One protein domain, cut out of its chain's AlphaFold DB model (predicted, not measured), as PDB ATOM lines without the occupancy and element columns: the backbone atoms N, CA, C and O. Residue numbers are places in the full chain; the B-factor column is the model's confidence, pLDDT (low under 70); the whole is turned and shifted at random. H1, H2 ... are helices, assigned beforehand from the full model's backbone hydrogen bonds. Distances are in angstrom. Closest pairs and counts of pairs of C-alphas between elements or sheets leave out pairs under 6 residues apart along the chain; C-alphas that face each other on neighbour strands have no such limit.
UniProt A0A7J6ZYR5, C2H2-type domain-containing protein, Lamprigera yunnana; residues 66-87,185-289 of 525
ATOM      1  N   LEU A  66      13.096  -2.124  91.334       87.38
ATOM      2  CA  LEU A  66      13.474  -1.079  90.374       87.38
ATOM      3  C   LEU A  66      12.504  -0.944  89.182       87.38
ATOM      4  O   LEU A  66      12.038   0.174  88.941       87.38
ATOM      5  N   PRO A  67      12.139  -2.018  88.448       88.88
ATOM      6  CA  PRO A  67      11.251  -1.881  87.294       88.88
ATOM      7  C   PRO A  67       9.799  -1.602  87.708       88.88
ATOM      8  O   PRO A  67       9.122  -0.840  87.025       88.88
ATOM      9  N   ALA A  68       9.344  -2.127  88.852       89.06
ATOM     10  CA  ALA A  68       8.022  -1.830  89.410       89.06
ATOM     11  C   ALA A  68       7.878  -0.335  89.742       89.06
ATOM     12  O   ALA A  68       6.896   0.297  89.356       89.06
ATOM     13  N   SER A  69       8.909   0.264  90.353       87.19
ATOM     14  CA  SER A  69       8.968   1.717  90.575       87.19
ATOM     15  C   SER A  69       8.849   2.490  89.259       87.19
ATOM     16  O   SER A  69       8.055   3.421  89.150       87.19
ATOM     17  N   MET A  70       9.608   2.084  88.233       88.25
ATOM     18  CA  MET A  70       9.566   2.721  86.912       88.25
ATOM     19  C   MET A  70       8.188   2.606  86.241       88.25
ATOM     20  O   MET A  70       7.762   3.565  85.601       88.25
ATOM     21  N   GLN A  71       7.482   1.483  86.408       89.31
ATOM     22  CA  GLN A  71       6.124   1.276  85.889       89.31
ATOM     23  C   GLN A  71       5.100   2.201  86.567       89.31
ATOM     24  O   GLN A  71       4.335   2.868  85.869       89.31
ATOM     25  N   ILE A  72       5.128   2.311  87.901       86.88
ATOM     26  CA  ILE A  72       4.222   3.197  88.654       86.88
ATOM     27  C   ILE A  72       4.484   4.672  88.301       86.88
ATOM     28  O   ILE A  72       3.547   5.433  88.062       86.88
ATOM     29  N   ILE A  73       5.755   5.079  88.186       87.44
ATOM     30  CA  ILE A  73       6.113   6.447  87.774       87.44
ATOM     31  C   ILE A  73       5.658   6.725  86.338       87.44
ATOM     32  O   ILE A  73       5.127   7.804  86.081       87.44
ATOM     33  N   ALA A  74       5.832   5.779  85.408       86.88
ATOM     34  CA  ALA A  74       5.362   5.939  84.033       86.88
ATOM     35  C   ALA A  74       3.848   6.203  84.003       86.88
ATOM     36  O   ALA A  74       3.435   7.234  83.472       86.88
ATOM     37  N   TYR A  75       3.059   5.361  84.684       85.44
ATOM     38  CA  TYR A  75       1.607   5.510  84.823       85.44
ATOM     39  C   TYR A  75       1.200   6.884  85.383       85.44
ATOM     40  O   TYR A  75       0.434   7.607  84.745       85.44
ATOM     41  N   LEU A  76       1.792   7.310  86.505       82.69
ATOM     42  CA  LEU A  76       1.551   8.635  87.095       82.69
ATOM     43  C   LEU A  76       1.942   9.785  86.148       82.69
ATOM     44  O   LEU A  76       1.243  10.797  86.069       82.69
ATOM     45  N   THR A  77       3.040   9.650  85.393       82.50
ATOM     46  CA  THR A  77       3.411  10.662  84.388       82.50
ATOM     47  C   THR A  77       2.510  10.661  83.162       82.50
ATOM     48  O   THR A  77       2.414  11.704  82.520       82.50
ATOM     49  N   ASP A  78       1.842   9.556  82.832       83.12
ATOM     50  CA  ASP A  78       0.819   9.529  81.789       83.12
ATOM     51  C   ASP A  78      -0.491  10.159  82.271       83.12
ATOM     52  O   ASP A  78      -1.011  11.024  81.566       83.12
ATOM     53  N   LEU A  79      -0.956   9.864  83.491       77.19
ATOM     54  CA  LEU A  79      -2.111  10.546  84.098       77.19
ATOM     55  C   LEU A  79      -1.939  12.078  84.100       77.19
ATOM     56  O   LEU A  79      -2.828  12.800  83.655       77.19
ATOM     57  N   MET A  80      -0.760  12.584  84.485       72.88
ATOM     58  CA  MET A  80      -0.462  14.027  84.487       72.88
ATOM     59  C   MET A  80      -0.475  14.714  83.100       72.88
ATOM     60  O   MET A  80      -0.403  15.944  83.051       72.88
ATOM     61  N   LYS A  81      -0.544  13.980  81.976       71.69
ATOM     62  CA  LYS A  81      -0.581  14.553  80.607       71.69
ATOM     63  C   LYS A  81      -1.999  14.851  80.098       71.69
ATOM     64  O   LYS A  81      -2.136  15.549  79.088       71.69
ATOM     65  N   TYR A  82      -3.035  14.329  80.754       68.19
ATOM     66  CA  TYR A  82      -4.428  14.416  80.304       68.19
ATOM     67  C   TYR A  82      -5.318  15.074  81.359       68.19
ATOM     68  O   TYR A  82      -5.078  14.958  82.556       68.19
ATOM     69  N   GLU A  83      -6.380  15.749  80.919       58.19
ATOM     70  CA  GLU A  83      -7.407  16.238  81.843       58.19
ATOM     71  C   GLU A  83      -8.433  15.156  82.186       58.19
ATOM     72  O   GLU A  83      -9.097  14.592  81.314       58.19
ATOM     73  N   THR A  84      -8.635  14.919  83.476       56.34
ATOM     74  CA  THR A  84      -9.703  14.061  83.992       56.34
ATOM     75  C   THR A  84     -11.010  14.848  84.031       56.34
ATOM     76  O   THR A  84     -11.373  15.423  85.059       56.34
ATOM     77  N   LYS A  85     -11.716  14.921  82.897       55.03
ATOM     78  CA  LYS A  85     -13.019  15.595  82.849       55.03
ATOM     79  C   LYS A  85     -14.002  14.924  83.804       55.03
ATOM     80  O   LYS A  85     -14.181  13.706  83.771       55.03
ATOM     81  N   VAL A  86     -14.681  15.738  84.605       46.72
ATOM     82  CA  VAL A  86     -15.940  15.322  85.220       46.72
ATOM     83  C   VAL A  86     -16.998  15.335  84.116       46.72
ATOM     84  O   VAL A  86     -17.081  16.288  83.340       46.72
ATOM     85  N   VAL A  87     -17.734  14.235  83.984       47.88
ATOM     86  CA  VAL A  87     -18.894  14.127  83.093       47.88
ATOM     87  C   VAL A  87     -20.092  13.967  84.012       47.88
ATOM     88  O   VAL A  87     -20.504  12.847  84.304       47.88
ATOM     89  N   GLU A 185      -3.503  23.336 100.535       63.00
ATOM     90  CA  GLU A 185      -4.744  23.345  99.759       63.00
ATOM     91  C   GLU A 185      -4.482  23.179  98.260       63.00
ATOM     92  O   GLU A 185      -5.214  22.456  97.582       63.00
ATOM     93  N   ARG A 186      -3.374  23.739  97.754       64.19
ATOM     94  CA  ARG A 186      -2.847  23.399  96.422       64.19
ATOM     95  C   ARG A 186      -2.496  21.911  96.332       64.19
ATOM     96  O   ARG A 186      -2.787  21.285  95.316       64.19
ATOM     97  N   SER A 187      -1.921  21.329  97.390       59.41
ATOM     98  CA  SER A 187      -1.621  19.891  97.448       59.41
ATOM     99  C   SER A 187      -2.884  19.023  97.514       59.41
ATOM    100  O   SER A 187      -2.928  17.994  96.847       59.41
ATOM    101  N   ARG A 188      -3.922  19.433  98.259       64.31
ATOM    102  CA  ARG A 188      -5.219  18.727  98.304       64.31
ATOM    103  C   ARG A 188      -5.922  18.753  96.944       64.31
ATOM    104  O   ARG A 188      -6.226  17.689  96.410       64.31
ATOM    105  N   LYS A 189      -6.034  19.929  96.314       64.00
ATOM    106  CA  LYS A 189      -6.574  20.074  94.946       64.00
ATOM    107  C   LYS A 189      -5.773  19.269  93.910       64.00
ATOM    108  O   LYS A 189      -6.354  18.739  92.971       64.00
ATOM    109  N   PHE A 190      -4.452  19.133  94.075       62.91
ATOM    110  CA  PHE A 190      -3.628  18.264  93.225       62.91
ATOM    111  C   PHE A 190      -4.000  16.779  93.389       62.91
ATOM    112  O   PHE A 190      -4.232  16.102  92.389       62.91
ATOM    113  N   SER A 191      -4.128  16.284  94.625       63.06
ATOM    114  CA  SER A 191      -4.581  14.912  94.903       63.06
ATOM    115  C   SER A 191      -5.992  14.624  94.373       63.06
ATOM    116  O   SER A 191      -6.205  13.623  93.695       63.06
ATOM    117  N   GLU A 192      -6.953  15.529  94.567       64.06
ATOM    118  CA  GLU A 192      -8.343  15.384  94.084       64.06
ATOM    119  C   GLU A 192      -8.480  15.303  92.544       64.06
ATOM    120  O   GLU A 192      -9.515  14.864  92.018       64.06
ATOM    121  N   ILE A 193      -7.444  15.733  91.814       61.47
ATOM    122  CA  ILE A 193      -7.353  15.683  90.349       61.47
ATOM    123  C   ILE A 193      -6.547  14.462  89.872       61.47
ATOM    124  O   ILE A 193      -6.903  13.885  88.845       61.47
ATOM    125  N   TYR A 194      -5.489  14.056  90.586       63.47
ATOM    126  CA  TYR A 194      -4.510  13.077  90.088       63.47
ATOM    127  C   TYR A 194      -4.410  11.752  90.871       63.47
ATOM    128  O   TYR A 194      -3.786  10.828  90.353       63.47
ATOM    129  N   ASP A 195      -5.020  11.603  92.054       63.84
ATOM    130  CA  ASP A 195      -5.078  10.315  92.768       63.84
ATOM    131  C   ASP A 195      -6.253   9.441  92.283       63.84
ATOM    132  O   ASP A 195      -7.419   9.851  92.284       63.84
ATOM    133  N   ASP A 196      -5.962   8.179  91.942       61.06
ATOM    134  CA  ASP A 196      -6.903   7.245  91.292       61.06
ATOM    135  C   ASP A 196      -8.201   6.980  92.068       61.06
ATOM    136  O   ASP A 196      -9.206   6.566  91.480       61.06
ATOM    137  N   VAL A 197      -8.204   7.234  93.382       61.97
ATOM    138  CA  VAL A 197      -9.389   7.166  94.256       61.97
ATOM    139  C   VAL A 197     -10.545   7.978  93.667       61.97
ATOM    140  O   VAL A 197     -11.680   7.498  93.618       61.97
ATOM    141  N   TYR A 198     -10.243   9.167  93.139       53.88
ATOM    142  CA  TYR A 198     -11.213  10.093  92.555       53.88
ATOM    143  C   TYR A 198     -11.467   9.837  91.059       53.88
ATOM    144  O   TYR A 198     -12.397  10.403  90.478       53.88
ATOM    145  N   LEU A 199     -10.676   8.966  90.422       57.00
ATOM    146  CA  LEU A 199     -10.749   8.693  88.982       57.00
ATOM    147  C   LEU A 199     -11.598   7.465  88.630       57.00
ATOM    148  O   LEU A 199     -12.059   7.364  87.496       57.00
ATOM    149  N   ARG A 200     -11.922   6.583  89.589       55.47
ATOM    150  CA  ARG A 200     -12.722   5.357  89.349       55.47
ATOM    151  C   ARG A 200     -14.140   5.568  88.775       55.47
ATOM    152  O   ARG A 200     -14.763   4.582  88.384       55.47
ATOM    153  N   ARG A 201     -14.657   6.805  88.698       45.94
ATOM    154  CA  ARG A 201     -15.887   7.159  87.944       45.94
ATOM    155  C   ARG A 201     -15.681   8.217  86.836       45.94
ATOM    156  O   ARG A 201     -16.653   8.567  86.173       45.94
ATOM    157  N   ARG A 202     -14.466   8.737  86.607       50.41
ATOM    158  CA  ARG A 202     -14.191   9.786  85.597       50.41
ATOM    159  C   ARG A 202     -13.650   9.162  84.305       50.41
ATOM    160  O   ARG A 202     -12.605   8.519  84.311       50.41
ATOM    161  N   PHE A 203     -14.332   9.375  83.178       45.69
ATOM    162  CA  PHE A 203     -13.843   8.920  81.872       45.69
ATOM    163  C   PHE A 203     -12.658   9.779  81.402       45.69
ATOM    164  O   PHE A 203     -12.780  10.995  81.251       45.69
ATOM    165  N   VAL A 204     -11.518   9.145  81.113       52.00
ATOM    166  CA  VAL A 204     -10.297   9.822  80.637       52.00
ATOM    167  C   VAL A 204     -10.429  10.191  79.151       52.00
ATOM    168  O   VAL A 204      -9.844   9.564  78.271       52.00
ATOM    169  N   VAL A 205     -11.232  11.222  78.868       50.69
ATOM    170  CA  VAL A 205     -11.401  11.829  77.534       50.69
ATOM    171  C   VAL A 205     -11.209  13.348  77.640       50.69
ATOM    172  O   VAL A 205     -12.128  14.154  77.466       50.69
ATOM    173  N   GLY A 206      -9.980  13.743  77.977       51.78
ATOM    174  CA  GLY A 206      -9.555  15.136  78.107       51.78
ATOM    175  C   GLY A 206      -8.411  15.497  77.171       51.78
ATOM    176  O   GLY A 206      -7.577  14.665  76.816       51.78
ATOM    177  N   ASN A 207      -8.375  16.767  76.769       55.75
ATOM    178  CA  ASN A 207      -7.337  17.291  75.891       55.75
ATOM    179  C   ASN A 207      -5.977  17.310  76.612       55.75
ATOM    180  O   ASN A 207      -5.907  17.365  77.839       55.75
ATOM    181  N   LYS A 208      -4.886  17.298  75.839       55.84
ATOM    182  CA  LYS A 208      -3.530  17.461  76.381       55.84
ATOM    183  C   LYS A 208      -3.381  18.873  76.958       55.84
ATOM    184  O   LYS A 208      -3.420  19.837  76.193       55.84
ATOM    185  N   LYS A 209      -3.163  18.993  78.267       60.00
ATOM    186  CA  LYS A 209      -2.699  20.237  78.907       60.00
ATOM    187  C   LYS A 209      -1.178  20.203  79.112       60.00
ATOM    188  O   LYS A 209      -0.590  19.119  79.112       60.00
ATOM    189  N   PRO A 210      -0.513  21.360  79.284       55.47
ATOM    190  CA  PRO A 210       0.853  21.378  79.798       55.47
ATOM    191  C   PRO A 210       0.856  20.756  81.211       55.47
ATOM    192  O   PRO A 210       0.094  21.216  82.063       55.47
ATOM    193  N   PRO A 211       1.664  19.712  81.476       59.09
ATOM    194  CA  PRO A 211       1.641  19.020  82.759       59.09
ATOM    195  C   PRO A 211       2.188  19.910  83.893       59.09
ATOM    196  O   PRO A 211       3.026  20.784  83.634       59.09
ATOM    197  N   PRO A 212       1.768  19.689  85.154       63.19
ATOM    198  CA  PRO A 212       2.151  20.511  86.306       63.19
ATOM    199  C   PRO A 212       3.677  20.541  86.491       63.19
ATOM    200  O   PRO A 212       4.306  19.572  86.928       63.19
ATOM    201  N   THR A 213       4.275  21.683  86.134       65.38
ATOM    202  CA  THR A 213       5.677  21.780  85.685       65.38
ATOM    203  C   THR A 213       6.702  21.258  86.686       65.38
ATOM    204  O   THR A 213       7.680  20.631  86.291       65.38
ATOM    205  N   LYS A 214       6.485  21.477  87.986       74.25
ATOM    206  CA  LYS A 214       7.415  21.065  89.043       74.25
ATOM    207  C   LYS A 214       7.330  19.564  89.342       74.25
ATOM    208  O   LYS A 214       8.352  18.886  89.273       74.25
ATOM    209  N   ALA A 215       6.132  19.050  89.638       74.06
ATOM    210  CA  ALA A 215       5.911  17.654  90.033       74.06
ATOM    211  C   ALA A 215       6.255  16.675  88.895       74.06
ATOM    212  O   ALA A 215       6.999  15.709  89.093       74.06
ATOM    213  N   TYR A 216       5.797  16.994  87.681       81.12
ATOM    214  CA  TYR A 216       6.064  16.224  86.469       81.12
ATOM    215  C   TYR A 216       7.570  16.115  86.174       81.12
ATOM    216  O   TYR A 216       8.090  15.016  85.979       81.12
ATOM    217  N   VAL A 217       8.305  17.235  86.235       82.25
ATOM    218  CA  VAL A 217       9.763  17.245  86.017       82.25
ATOM    219  C   VAL A 217      10.514  16.514  87.135       82.25
ATOM    220  O   VAL A 217      11.495  15.829  86.844       82.25
ATOM    221  N   THR A 218      10.067  16.580  88.397       82.50
ATOM    222  CA  THR A 218      10.699  15.788  89.469       82.50
ATOM    223  C   THR A 218      10.522  14.282  89.280       82.50
ATOM    224  O   THR A 218      11.491  13.550  89.486       82.50
ATOM    225  N   LEU A 219       9.344  13.826  88.838       85.00
ATOM    226  CA  LEU A 219       9.069  12.406  88.595       85.00
ATOM    227  C   LEU A 219       9.814  11.878  87.360       85.00
ATOM    228  O   LEU A 219      10.471  10.843  87.462       85.00
ATOM    229  N   LEU A 220       9.846  12.624  86.247       87.25
ATOM    230  CA  LEU A 220      10.705  12.292  85.097       87.25
ATOM    231  C   LEU A 220      12.189  12.224  85.489       87.25
ATOM    232  O   LEU A 220      12.879  11.256  85.181       87.25
ATOM    233  N   SER A 221      12.676  13.208  86.250       85.56
ATOM    234  CA  SER A 221      14.071  13.244  86.705       85.56
ATOM    235  C   SER A 221      14.417  12.128  87.706       85.56
ATOM    236  O   SER A 221      15.599  11.889  87.969       85.56
ATOM    237  N   LEU A 222      13.422  11.462  88.302       84.81
ATOM    238  CA  LEU A 222      13.604  10.263  89.126       84.81
ATOM    239  C   LEU A 222      13.542   8.994  88.259       84.81
ATOM    240  O   LEU A 222      14.426   8.146  88.380       84.81
ATOM    241  N   TYR A 223      12.594   8.911  87.317       89.25
ATOM    242  CA  TYR A 223      12.521   7.850  86.306       89.25
ATOM    243  C   TYR A 223      13.837   7.701  85.530       89.25
ATOM    244  O   TYR A 223      14.373   6.599  85.443       89.25
ATOM    245  N   ASP A 224      14.420   8.803  85.047       90.19
ATOM    246  CA  ASP A 224      15.700   8.789  84.325       90.19
ATOM    247  C   ASP A 224      16.862   8.249  85.169       90.19
ATOM    248  O   ASP A 224      17.782   7.629  84.632       90.19
ATOM    249  N   GLN A 225      16.829   8.445  86.490       85.94
ATOM    250  CA  GLN A 225      17.856   7.924  87.395       85.94
ATOM    251  C   GLN A 225      17.669   6.429  87.666       85.94
ATOM    252  O   GLN A 225      18.646   5.684  87.599       85.94
ATOM    253  N   LEU A 226      16.432   5.962  87.864       86.44
ATOM    254  CA  LEU A 226      16.134   4.525  87.952       86.44
ATOM    255  C   LEU A 226      16.449   3.795  86.631       86.44
ATOM    256  O   LEU A 226      16.973   2.687  86.649       86.44
ATOM    257  N   ASN A 227      16.221   4.446  85.485       88.62
ATOM    258  CA  ASN A 227      16.555   3.960  84.139       88.62
ATOM    259  C   ASN A 227      18.078   3.929  83.878       88.62
ATOM    260  O   ASN A 227      18.568   3.122  83.089       88.62
ATOM    261  N   GLN A 228      18.858   4.790  84.540       86.62
ATOM    262  CA  GLN A 228      20.322   4.702  84.537       86.62
ATOM    263  C   GLN A 228      20.808   3.560  85.443       86.62
ATOM    264  O   GLN A 228      21.662   2.782  85.017       86.62
ATOM    265  N   GLU A 229      20.240   3.399  86.643       84.50
ATOM    266  CA  GLU A 229      20.558   2.278  87.543       84.50
ATOM    267  C   GLU A 229      20.213   0.915  86.924       84.50
ATOM    268  O   GLU A 229      21.049   0.013  86.946       84.50
ATOM    269  N   SER A 230      19.038   0.758  86.305       85.56
ATOM    270  CA  SER A 230      18.627  -0.512  85.686       85.56
ATOM    271  C   SER A 230      19.557  -0.946  84.547       85.56
ATOM    272  O   SER A 230      19.829  -2.138  84.380       85.56
ATOM    273  N   LYS A 231      20.124   0.019  83.809       87.31
ATOM    274  CA  LYS A 231      21.153  -0.219  82.785       87.31
ATOM    275  C   LYS A 231      22.508  -0.584  83.394       87.31
ATOM    276  O   LYS A 231      23.123  -1.536  82.920       87.31
ATOM    277  N   LYS A 232      22.954   0.095  84.464       85.50
ATOM    278  CA  LYS A 232      24.186  -0.278  85.200       85.50
ATOM    279  C   LYS A 232      24.094  -1.695  85.782       85.50
ATOM    280  O   LYS A 232      25.060  -2.446  85.709       85.50
ATOM    281  N   LEU A 233      22.933  -2.057  86.328       82.69
ATOM    282  CA  LEU A 233      22.641  -3.374  86.909       82.69
ATOM    283  C   LEU A 233      22.298  -4.447  85.857       82.69
ATOM    284  O   LEU A 233      22.116  -5.609  86.209       82.69
ATOM    285  N   GLN A 234      22.233  -4.074  84.572       83.19
ATOM    286  CA  GLN A 234      21.944  -4.959  83.438       83.19
ATOM    287  C   GLN A 234      20.644  -5.768  83.611       83.19
ATOM    288  O   GLN A 234      20.597  -6.959  83.298       83.19
ATOM    289  N   LEU A 235      19.572  -5.116  84.085       81.25
ATOM    290  CA  LEU A 235      18.310  -5.789  84.436       81.25
ATOM    291  C   LEU A 235      17.620  -6.505  83.257       81.25
ATOM    292  O   LEU A 235      16.813  -7.401  83.475       81.25
ATOM    293  N   ASN A 236      18.009  -6.200  82.016       80.31
ATOM    294  CA  ASN A 236      17.587  -6.906  80.800       80.31
ATOM    295  C   ASN A 236      17.942  -8.413  80.788       80.31
ATOM    296  O   ASN A 236      17.483  -9.129  79.906       80.31
ATOM    297  N   LYS A 237      18.789  -8.887  81.714       83.12
ATOM    298  CA  LYS A 237      19.167 -10.304  81.870       83.12
ATOM    299  C   LYS A 237      18.151 -11.151  82.647       83.12
ATOM    300  O   LYS A 237      18.316 -12.365  82.705       83.12
ATOM    301  N   TYR A 238      17.152 -10.534  83.276       85.25
ATOM    302  CA  TYR A 238      16.207 -11.220  84.156       85.25
ATOM    303  C   TYR A 238      14.853 -11.411  83.464       85.25
ATOM    304  O   TYR A 238      14.304 -10.466  82.898       85.25
ATOM    305  N   GLY A 239      14.304 -12.626  83.524       80.75
ATOM    306  CA  GLY A 239      13.057 -12.999  82.836       80.75
ATOM    307  C   GLY A 239      11.770 -12.702  83.618       80.75
ATOM    308  O   GLY A 239      10.676 -12.864  83.087       80.75
ATOM    309  N   GLY A 240      11.886 -12.288  84.879       84.31
ATOM    310  CA  GLY A 240      10.764 -12.031  85.782       84.31
ATOM    311  C   GLY A 240      11.250 -11.657  87.182       84.31
ATOM    312  O   GLY A 240      12.449 -11.488  87.392       84.31
ATOM    313  N   TYR A 241      10.335 -11.539  88.143       88.06
ATOM    314  CA  TYR A 241      10.645 -11.266  89.554       88.06
ATOM    315  C   TYR A 241      10.734 -12.550  90.389       88.06
ATOM    316  O   TYR A 241      10.189 -13.584  90.005       88.06
ATOM    317  N   THR A 242      11.372 -12.490  91.560       88.81
ATOM    318  CA  THR A 242      11.293 -13.570  92.557       88.81
ATOM    319  C   THR A 242       9.944 -13.595  93.276       88.81
ATOM    320  O   THR A 242       9.265 -12.578  93.418       88.81
ATOM    321  N   ASN A 243       9.572 -14.768  93.797       85.31
ATOM    322  CA  ASN A 243       8.305 -14.980  94.507       85.31
ATOM    323  C   ASN A 243       8.140 -14.086  95.753       85.31
ATOM    324  O   ASN A 243       7.018 -13.749  96.116       85.31
ATOM    325  N   GLU A 244       9.235 -13.670  96.395       85.94
ATOM    326  CA  GLU A 244       9.207 -12.711  97.509       85.94
ATOM    327  C   GLU A 244       8.813 -11.303  97.048       85.94
ATOM    328  O   GLU A 244       7.974 -10.650  97.675       85.94
ATOM    329  N   VAL A 245       9.395 -10.841  95.936       88.25
ATOM    330  CA  VAL A 245       9.068  -9.545  95.327       88.25
ATOM    331  C   VAL A 245       7.636  -9.562  94.798       88.25
ATOM    332  O   VAL A 245       6.900  -8.613  95.047       88.25
ATOM    333  N   LEU A 246       7.197 -10.655  94.162       88.25
ATOM    334  CA  LEU A 246       5.817 -10.813  93.689       88.25
ATOM    335  C   LEU A 246       4.796 -10.761  94.835       88.25
ATOM    336  O   LEU A 246       3.868  -9.963  94.756       88.25
ATOM    337  N   LYS A 247       4.997 -11.514  95.927       88.31
ATOM    338  CA  LYS A 247       4.128 -11.436  97.121       88.31
ATOM    339  C   LYS A 247       4.104 -10.029  97.728       88.31
ATOM    340  O   LYS A 247       3.050  -9.542  98.122       88.31
ATOM    341  N   SER A 248       5.256  -9.356  97.771       85.38
ATOM    342  CA  SER A 248       5.347  -7.972  98.259       85.38
ATOM    343  C   SER A 248       4.546  -7.010  97.370       85.38
ATOM    344  O   SER A 248       3.793  -6.180  97.875       85.38
ATOM    345  N   LEU A 249       4.669  -7.138  96.043       87.44
ATOM    346  CA  LEU A 249       3.918  -6.346  95.064       87.44
ATOM    347  C   LEU A 249       2.411  -6.632  95.124       87.44
ATOM    348  O   LEU A 249       1.624  -5.693  95.056       87.44
ATOM    349  N   GLU A 250       1.995  -7.887  95.309       86.81
ATOM    350  CA  GLU A 250       0.586  -8.276  95.456       86.81
ATOM    351  C   GLU A 250      -0.071  -7.635  96.689       86.81
ATOM    352  O   GLU A 250      -1.205  -7.153  96.614       86.81
ATOM    353  N   LEU A 251       0.650  -7.573  97.815       84.06
ATOM    354  CA  LEU A 251       0.190  -6.879  99.019       84.06
ATOM    355  C   LEU A 251       0.061  -5.364  98.787       84.06
ATOM    356  O   LEU A 251      -0.957  -4.781  99.159       84.06
ATOM    357  N   MET A 252       1.043  -4.739  98.126       81.31
ATOM    358  CA  MET A 252       1.026  -3.298  97.819       81.31
ATOM    359  C   MET A 252      -0.030  -2.909  96.766       81.31
ATOM    360  O   MET A 252      -0.598  -1.822  96.844       81.31
ATOM    361  N   SER A 253      -0.357  -3.803  95.825       80.75
ATOM    362  CA  SER A 253      -1.313  -3.600  94.714       80.75
ATOM    363  C   SER A 253      -2.735  -3.191  95.151       80.75
ATOM    364  O   SER A 253      -3.528  -2.689  94.356       80.75
ATOM    365  N   LYS A 254      -3.077  -3.388  96.431       77.56
ATOM    366  CA  LYS A 254      -4.400  -3.076  96.994       77.56
ATOM    367  C   LYS A 254      -4.600  -1.584  97.330       77.56
ATOM    368  O   LYS A 254      -5.749  -1.181  97.497       77.56
ATOM    369  N   GLY A 255      -3.522  -0.796  97.421       73.75
ATOM    370  CA  GLY A 255      -3.550   0.646  97.723       73.75
ATOM    371  C   GLY A 255      -3.691   1.559  96.496       73.75
ATOM    372  O   GLY A 255      -3.886   1.088  95.371       73.75
ATOM    373  N   THR A 256      -3.570   2.872  96.698       77.19
ATOM    374  CA  THR A 256      -3.512   3.887  95.623       77.19
ATOM    375  C   THR A 256      -2.176   3.845  94.866       77.19
ATOM    376  O   THR A 256      -1.194   3.300  95.362       77.19
ATOM    377  N   SER A 257      -2.078   4.451  93.677       78.00
ATOM    378  CA  SER A 257      -0.790   4.557  92.961       78.00
ATOM    379  C   SER A 257       0.253   5.413  93.699       78.00
ATOM    380  O   SER A 257       1.451   5.140  93.599       78.00
ATOM    381  N   SER A 258      -0.181   6.403  94.485       71.81
ATOM    382  CA  SER A 258       0.672   7.217  95.360       71.81
ATOM    383  C   SER A 258       1.196   6.428  96.572       71.81
ATOM    384  O   SER A 258       2.397   6.475  96.854       71.81
ATOM    385  N   GLU A 259       0.352   5.623  97.225       74.50
ATOM    386  CA  GLU A 259       0.747   4.674  98.280       74.50
ATOM    387  C   GLU A 259       1.681   3.583  97.737       74.50
ATOM    388  O   GLU A 259       2.729   3.309  98.325       74.50
ATOM    389  N   GLN A 260       1.345   2.997  96.583       84.62
ATOM    390  CA  GLN A 260       2.179   2.011  95.894       84.62
ATOM    391  C   GLN A 260       3.561   2.588  95.578       84.62
ATOM    392  O   GLN A 260       4.568   1.949  95.878       84.62
ATOM    393  N   LEU A 261       3.643   3.810  95.035       84.69
ATOM    394  CA  LEU A 261       4.931   4.450  94.769       84.69
ATOM    395  C   LEU A 261       5.742   4.644  96.057       84.69
ATOM    396  O   LEU A 261       6.931   4.330  96.074       84.69
ATOM    397  N   TYR A 262       5.113   5.121  97.137       82.31
ATOM    398  CA  TYR A 262       5.776   5.300  98.430       82.31
ATOM    399  C   TYR A 262       6.342   3.978  98.969       82.31
ATOM    400  O   TYR A 262       7.534   3.894  99.268       82.31
ATOM    401  N   LEU A 263       5.517   2.931  99.045       83.44
ATOM    402  CA  LEU A 263       5.902   1.637  99.617       83.44
ATOM    403  C   LEU A 263       6.970   0.924  98.773       83.44
ATOM    404  O   LEU A 263       7.877   0.297  99.324       83.44
ATOM    405  N   VAL A 264       6.918   1.042  97.444       85.88
ATOM    406  CA  VAL A 264       7.932   0.455  96.553       85.88
ATOM    407  C   VAL A 264       9.261   1.235  96.641       85.88
ATOM    408  O   VAL A 264      10.324   0.610  96.682       85.88
ATOM    409  N   LEU A 265       9.236   2.571  96.764       83.19
ATOM    410  CA  LEU A 265      10.442   3.394  96.985       83.19
ATOM    411  C   LEU A 265      11.075   3.178  98.374       83.19
ATOM    412  O   LEU A 265      12.301   3.141  98.489       83.19
ATOM    413  N   ASP A 266      10.271   3.010  99.423       82.62
ATOM    414  CA  ASP A 266      10.746   2.665 100.769       82.62
ATOM    415  C   ASP A 266      11.413   1.277 100.785       82.62
ATOM    416  O   ASP A 266      12.536   1.125 101.273       82.62
ATOM    417  N   ASN A 267      10.796   0.277 100.145       82.06
ATOM    418  CA  ASN A 267      11.396  -1.051  99.997       82.06
ATOM    419  C   ASN A 267      12.708  -1.038  99.184       82.06
ATOM    420  O   ASN A 267      13.656  -1.728  99.576       82.06
ATOM    421  N   LEU A 268      12.819  -0.218  98.125       82.44
ATOM    422  CA  LEU A 268      14.089   0.015  97.410       82.44
ATOM    423  C   LEU A 268      15.198   0.528  98.345       82.44
ATOM    424  O   LEU A 268      16.341   0.066  98.266       82.44
ATOM    425  N   VAL A 269      14.878   1.487  99.222       79.56
ATOM    426  CA  VAL A 269      15.842   2.071 100.170       79.56
ATOM    427  C   VAL A 269      16.220   1.066 101.262       79.56
ATOM    428  O   VAL A 269      17.406   0.940 101.576       79.56
ATOM    429  N   LYS A 270      15.247   0.314 101.794       77.69
ATOM    430  CA  LYS A 270      15.455  -0.729 102.813       77.69
ATOM    431  C   LYS A 270      16.348  -1.869 102.318       77.69
ATOM    432  O   LYS A 270      17.285  -2.242 103.021       77.69
ATOM    433  N   ARG A 271      16.103  -2.393 101.110       71.69
ATOM    434  CA  ARG A 271      16.909  -3.483 100.513       71.69
ATOM    435  C   ARG A 271      18.237  -3.018  99.905       71.69
ATOM    436  O   ARG A 271      19.121  -3.838  99.677       71.69
ATOM    437  N   ARG A 272      18.401  -1.706  99.698       66.44
ATOM    438  CA  ARG A 272      19.544  -1.072  99.017       66.44
ATOM    439  C   ARG A 272      19.779  -1.569  97.584       66.44
ATOM    440  O   ARG A 272      20.916  -1.750  97.150       66.44
ATOM    441  N   ASP A 273      18.697  -1.712  96.824       66.75
ATOM    442  CA  ASP A 273      18.712  -2.187  95.428       66.75
ATOM    443  C   ASP A 273      19.490  -1.260  94.462       66.75
ATOM    444  O   ASP A 273      19.879  -1.671  93.369       66.75
ATOM    445  N   SER A 274      19.726  -0.002  94.852       64.19
ATOM    446  CA  SER A 274      20.487   1.011  94.104       64.19
ATOM    447  C   SER A 274      21.822   1.326  94.792       64.19
ATOM    448  O   SER A 274      21.932   1.262  96.018       64.19
ATOM    449  N   LYS A 275      22.844   1.722  94.022       61.78
ATOM    450  CA  LYS A 275      24.143   2.180  94.560       61.78
ATOM    451  C   LYS A 275      24.348   3.695  94.443       61.78
ATOM    452  O   LYS A 275      25.238   4.231  95.101       61.78
ATOM    453  N   ASP A 276      23.527   4.400  93.663       60.09
ATOM    454  CA  ASP A 276      23.657   5.847  93.469       60.09
ATOM    455  C   ASP A 276      23.087   6.660  94.658       60.09
ATOM    456  O   ASP A 276      21.869   6.703  94.847       60.09
ATOM    457  N   PRO A 277      23.898   7.453  95.397       60.28
ATOM    458  CA  PRO A 277      23.415   8.296  96.503       60.28
ATOM    459  C   PRO A 277      22.410   9.378  96.061       60.28
ATOM    460  O   PRO A 277      21.729   9.980  96.892       60.28
ATOM    461  N   LYS A 278      22.271   9.610  94.749       62.38
ATOM    462  CA  LYS A 278      21.259  10.495  94.154       62.38
ATOM    463  C   LYS A 278      19.851   9.890  94.196       62.38
ATOM    464  O   LYS A 278      18.894  10.636  94.376       62.38
ATOM    465  N   VAL A 279      19.728   8.563  94.078       61.25
ATOM    466  CA  VAL A 279      18.443   7.857  94.210       61.25
ATOM    467  C   VAL A 279      17.993   7.900  95.667       61.25
ATOM    468  O   VAL A 279      16.880   8.335  95.934       61.25
ATOM    469  N   TYR A 280      18.889   7.603  96.616       59.66
ATOM    470  CA  TYR A 280      18.598   7.745  98.047       59.66
ATOM    471  C   TYR A 280      18.215   9.175  98.432       59.66
ATOM    472  O   TYR A 280      17.211   9.367  99.104       59.66
ATOM    473  N   THR A 281      18.962  10.194  97.993       57.19
ATOM    474  CA  THR A 281      18.656  11.587  98.371       57.19
ATOM    475  C   THR A 281      17.388  12.138  97.717       57.19
ATOM    476  O   THR A 281      16.716  12.942  98.357       57.19
ATOM    477  N   LYS A 282      16.991  11.699  96.511       59.56
ATOM    478  CA  LYS A 282      15.668  12.050  95.952       59.56
ATOM    479  C   LYS A 282      14.524  11.217  96.526       59.56
ATOM    480  O   LYS A 282      13.482  11.790  96.820       59.56
ATOM    481  N   GLY A 283      14.710   9.913  96.720       52.97
ATOM    482  CA  GLY A 283      13.721   9.037  97.356       52.97
ATOM    483  C   GLY A 283      13.422   9.494  98.783       52.97
ATOM    484  O   GLY A 283      12.279   9.785  99.109       52.97
ATOM    485  N   MET A 284      14.460   9.707  99.596       41.91
ATOM    486  CA  MET A 284      14.326  10.280 100.940       41.91
ATOM    487  C   MET A 284      13.853  11.743 100.932       41.91
ATOM    488  O   MET A 284      13.273  12.168 101.919       41.91
ATOM    489  N   ALA A 285      14.033  12.519  99.856       40.41
ATOM    490  CA  ALA A 285      13.384  13.831  99.743       40.41
ATOM    491  C   ALA A 285      11.881  13.717  99.420       40.41
ATOM    492  O   ALA A 285      11.100  14.514  99.922       40.41
ATOM    493  N   GLY A 286      11.458  12.716  98.644       42.44
ATOM    494  CA  GLY A 286      10.036  12.401  98.458       42.44
ATOM    495  C   GLY A 286       9.375  11.854  99.730       42.44
ATOM    496  O   GLY A 286       8.236  12.198 100.017       42.44
ATOM    497  N   VAL A 287      10.109  11.056 100.511       42.69
ATOM    498  CA  VAL A 287       9.619  10.382 101.730       42.69
ATOM    499  C   VAL A 287       9.703  11.266 102.986       42.69
ATOM    500  O   VAL A 287       8.783  11.256 103.792       42.69
ATOM    501  N   ASN A 288      10.768  12.062 103.150       37.47
ATOM    502  CA  ASN A 288      11.060  12.854 104.360       37.47
ATOM    503  C   ASN A 288      11.277  14.363 104.081       37.47
ATOM    504  O   ASN A 288      11.851  15.070 104.911       37.47
ATOM    505  N   GLY A 289      10.911  14.876 102.898       34.19
ATOM    506  CA  GLY A 289      11.407  16.172 102.402       34.19
ATOM    507  C   GLY A 289      10.378  17.071 101.714       34.19
ATOM    508  O   GLY A 289      10.621  17.535 100.599       34.19
TER     509      GLY A 289
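Overview. This is residues 66 to 87 and 185 to 289 of the 525 residues of the protein "C2H2-type domain-containing protein" of Lamprigera yunnana (UniProt A0A7J6ZYR5). Helices H3 and H5 run along the two sides of H1, opposite ways to it, and H6 bridges H3 and H5 at a slant, so that these four make a ring of contacts. H4 folds back on H5, while H2 and the long link after it lie at one end of the body, beyond the end of H1. The printed part has 127 residues with six named helices, H1 to H6 in chain order, and no named strand; its class is all helix. It is compact, with a radius of gyration of the C-alphas of 15.6 A, and elongated, spanning 44 by 28 by 27 A.

Along the chain. H1, residues 66 to 79, begins with C-alpha 66 at (13.474, -1.079, 90.374) and is 20.4 A long. H2 is residues 185 to 194. H3, residues 213 to 232, is the longest at 28.8 A. H4 is residues 243 to 252, and H5, residues 257 to 271, measures 20.9 A. H6, residues 277 to 288, ends with C-alpha 288 at (11.060, 12.854, 104.360).

Arrangement. H5 is the hub and touches H1 at Ser 69 and Val 264, whose C-alphas are the closest at 6.2 A, at a shallow tilt of 23 degrees. H1 touches H3, closest at the C-alphas of Met 70 and Tyr 223, 6.0 A. H6 touches H5 at a steep tilt of 48 degrees, closest at the C-alphas of Leu 265 and Gly 283, 6.5 A. With residues 278 to 282 alone H6 touches H3, closest at the C-alphas of Gln 225 and Val 279, 6.8 A. H4 and H5 form a helical hairpin at 37 degrees, only just steep, closest at the C-alphas of Met 252 and Gln 260, 5.8 A. H2 is close to H1 but not clearly touching, with the C-alphas of Leu 79 and Tyr 194 6.9 A apart. Every O i to N i+4 pair is within hydrogen-bond range in H1, H2, H4, H5 and H6, and 14 of 16 in H3.

Size, cuts and confidence. The two farthest C-alphas, of Val 87 and Lys 275, are 46.1 A apart. Residues 88 to 184 are not printed, and C-alphas 87 and 185 stand 23.7 A apart across the cut. The link from H2 to H3, 18 residues, is long. The pLDDT is under 70 in residues 82 to 87, 185 to 213 and 272 to 289.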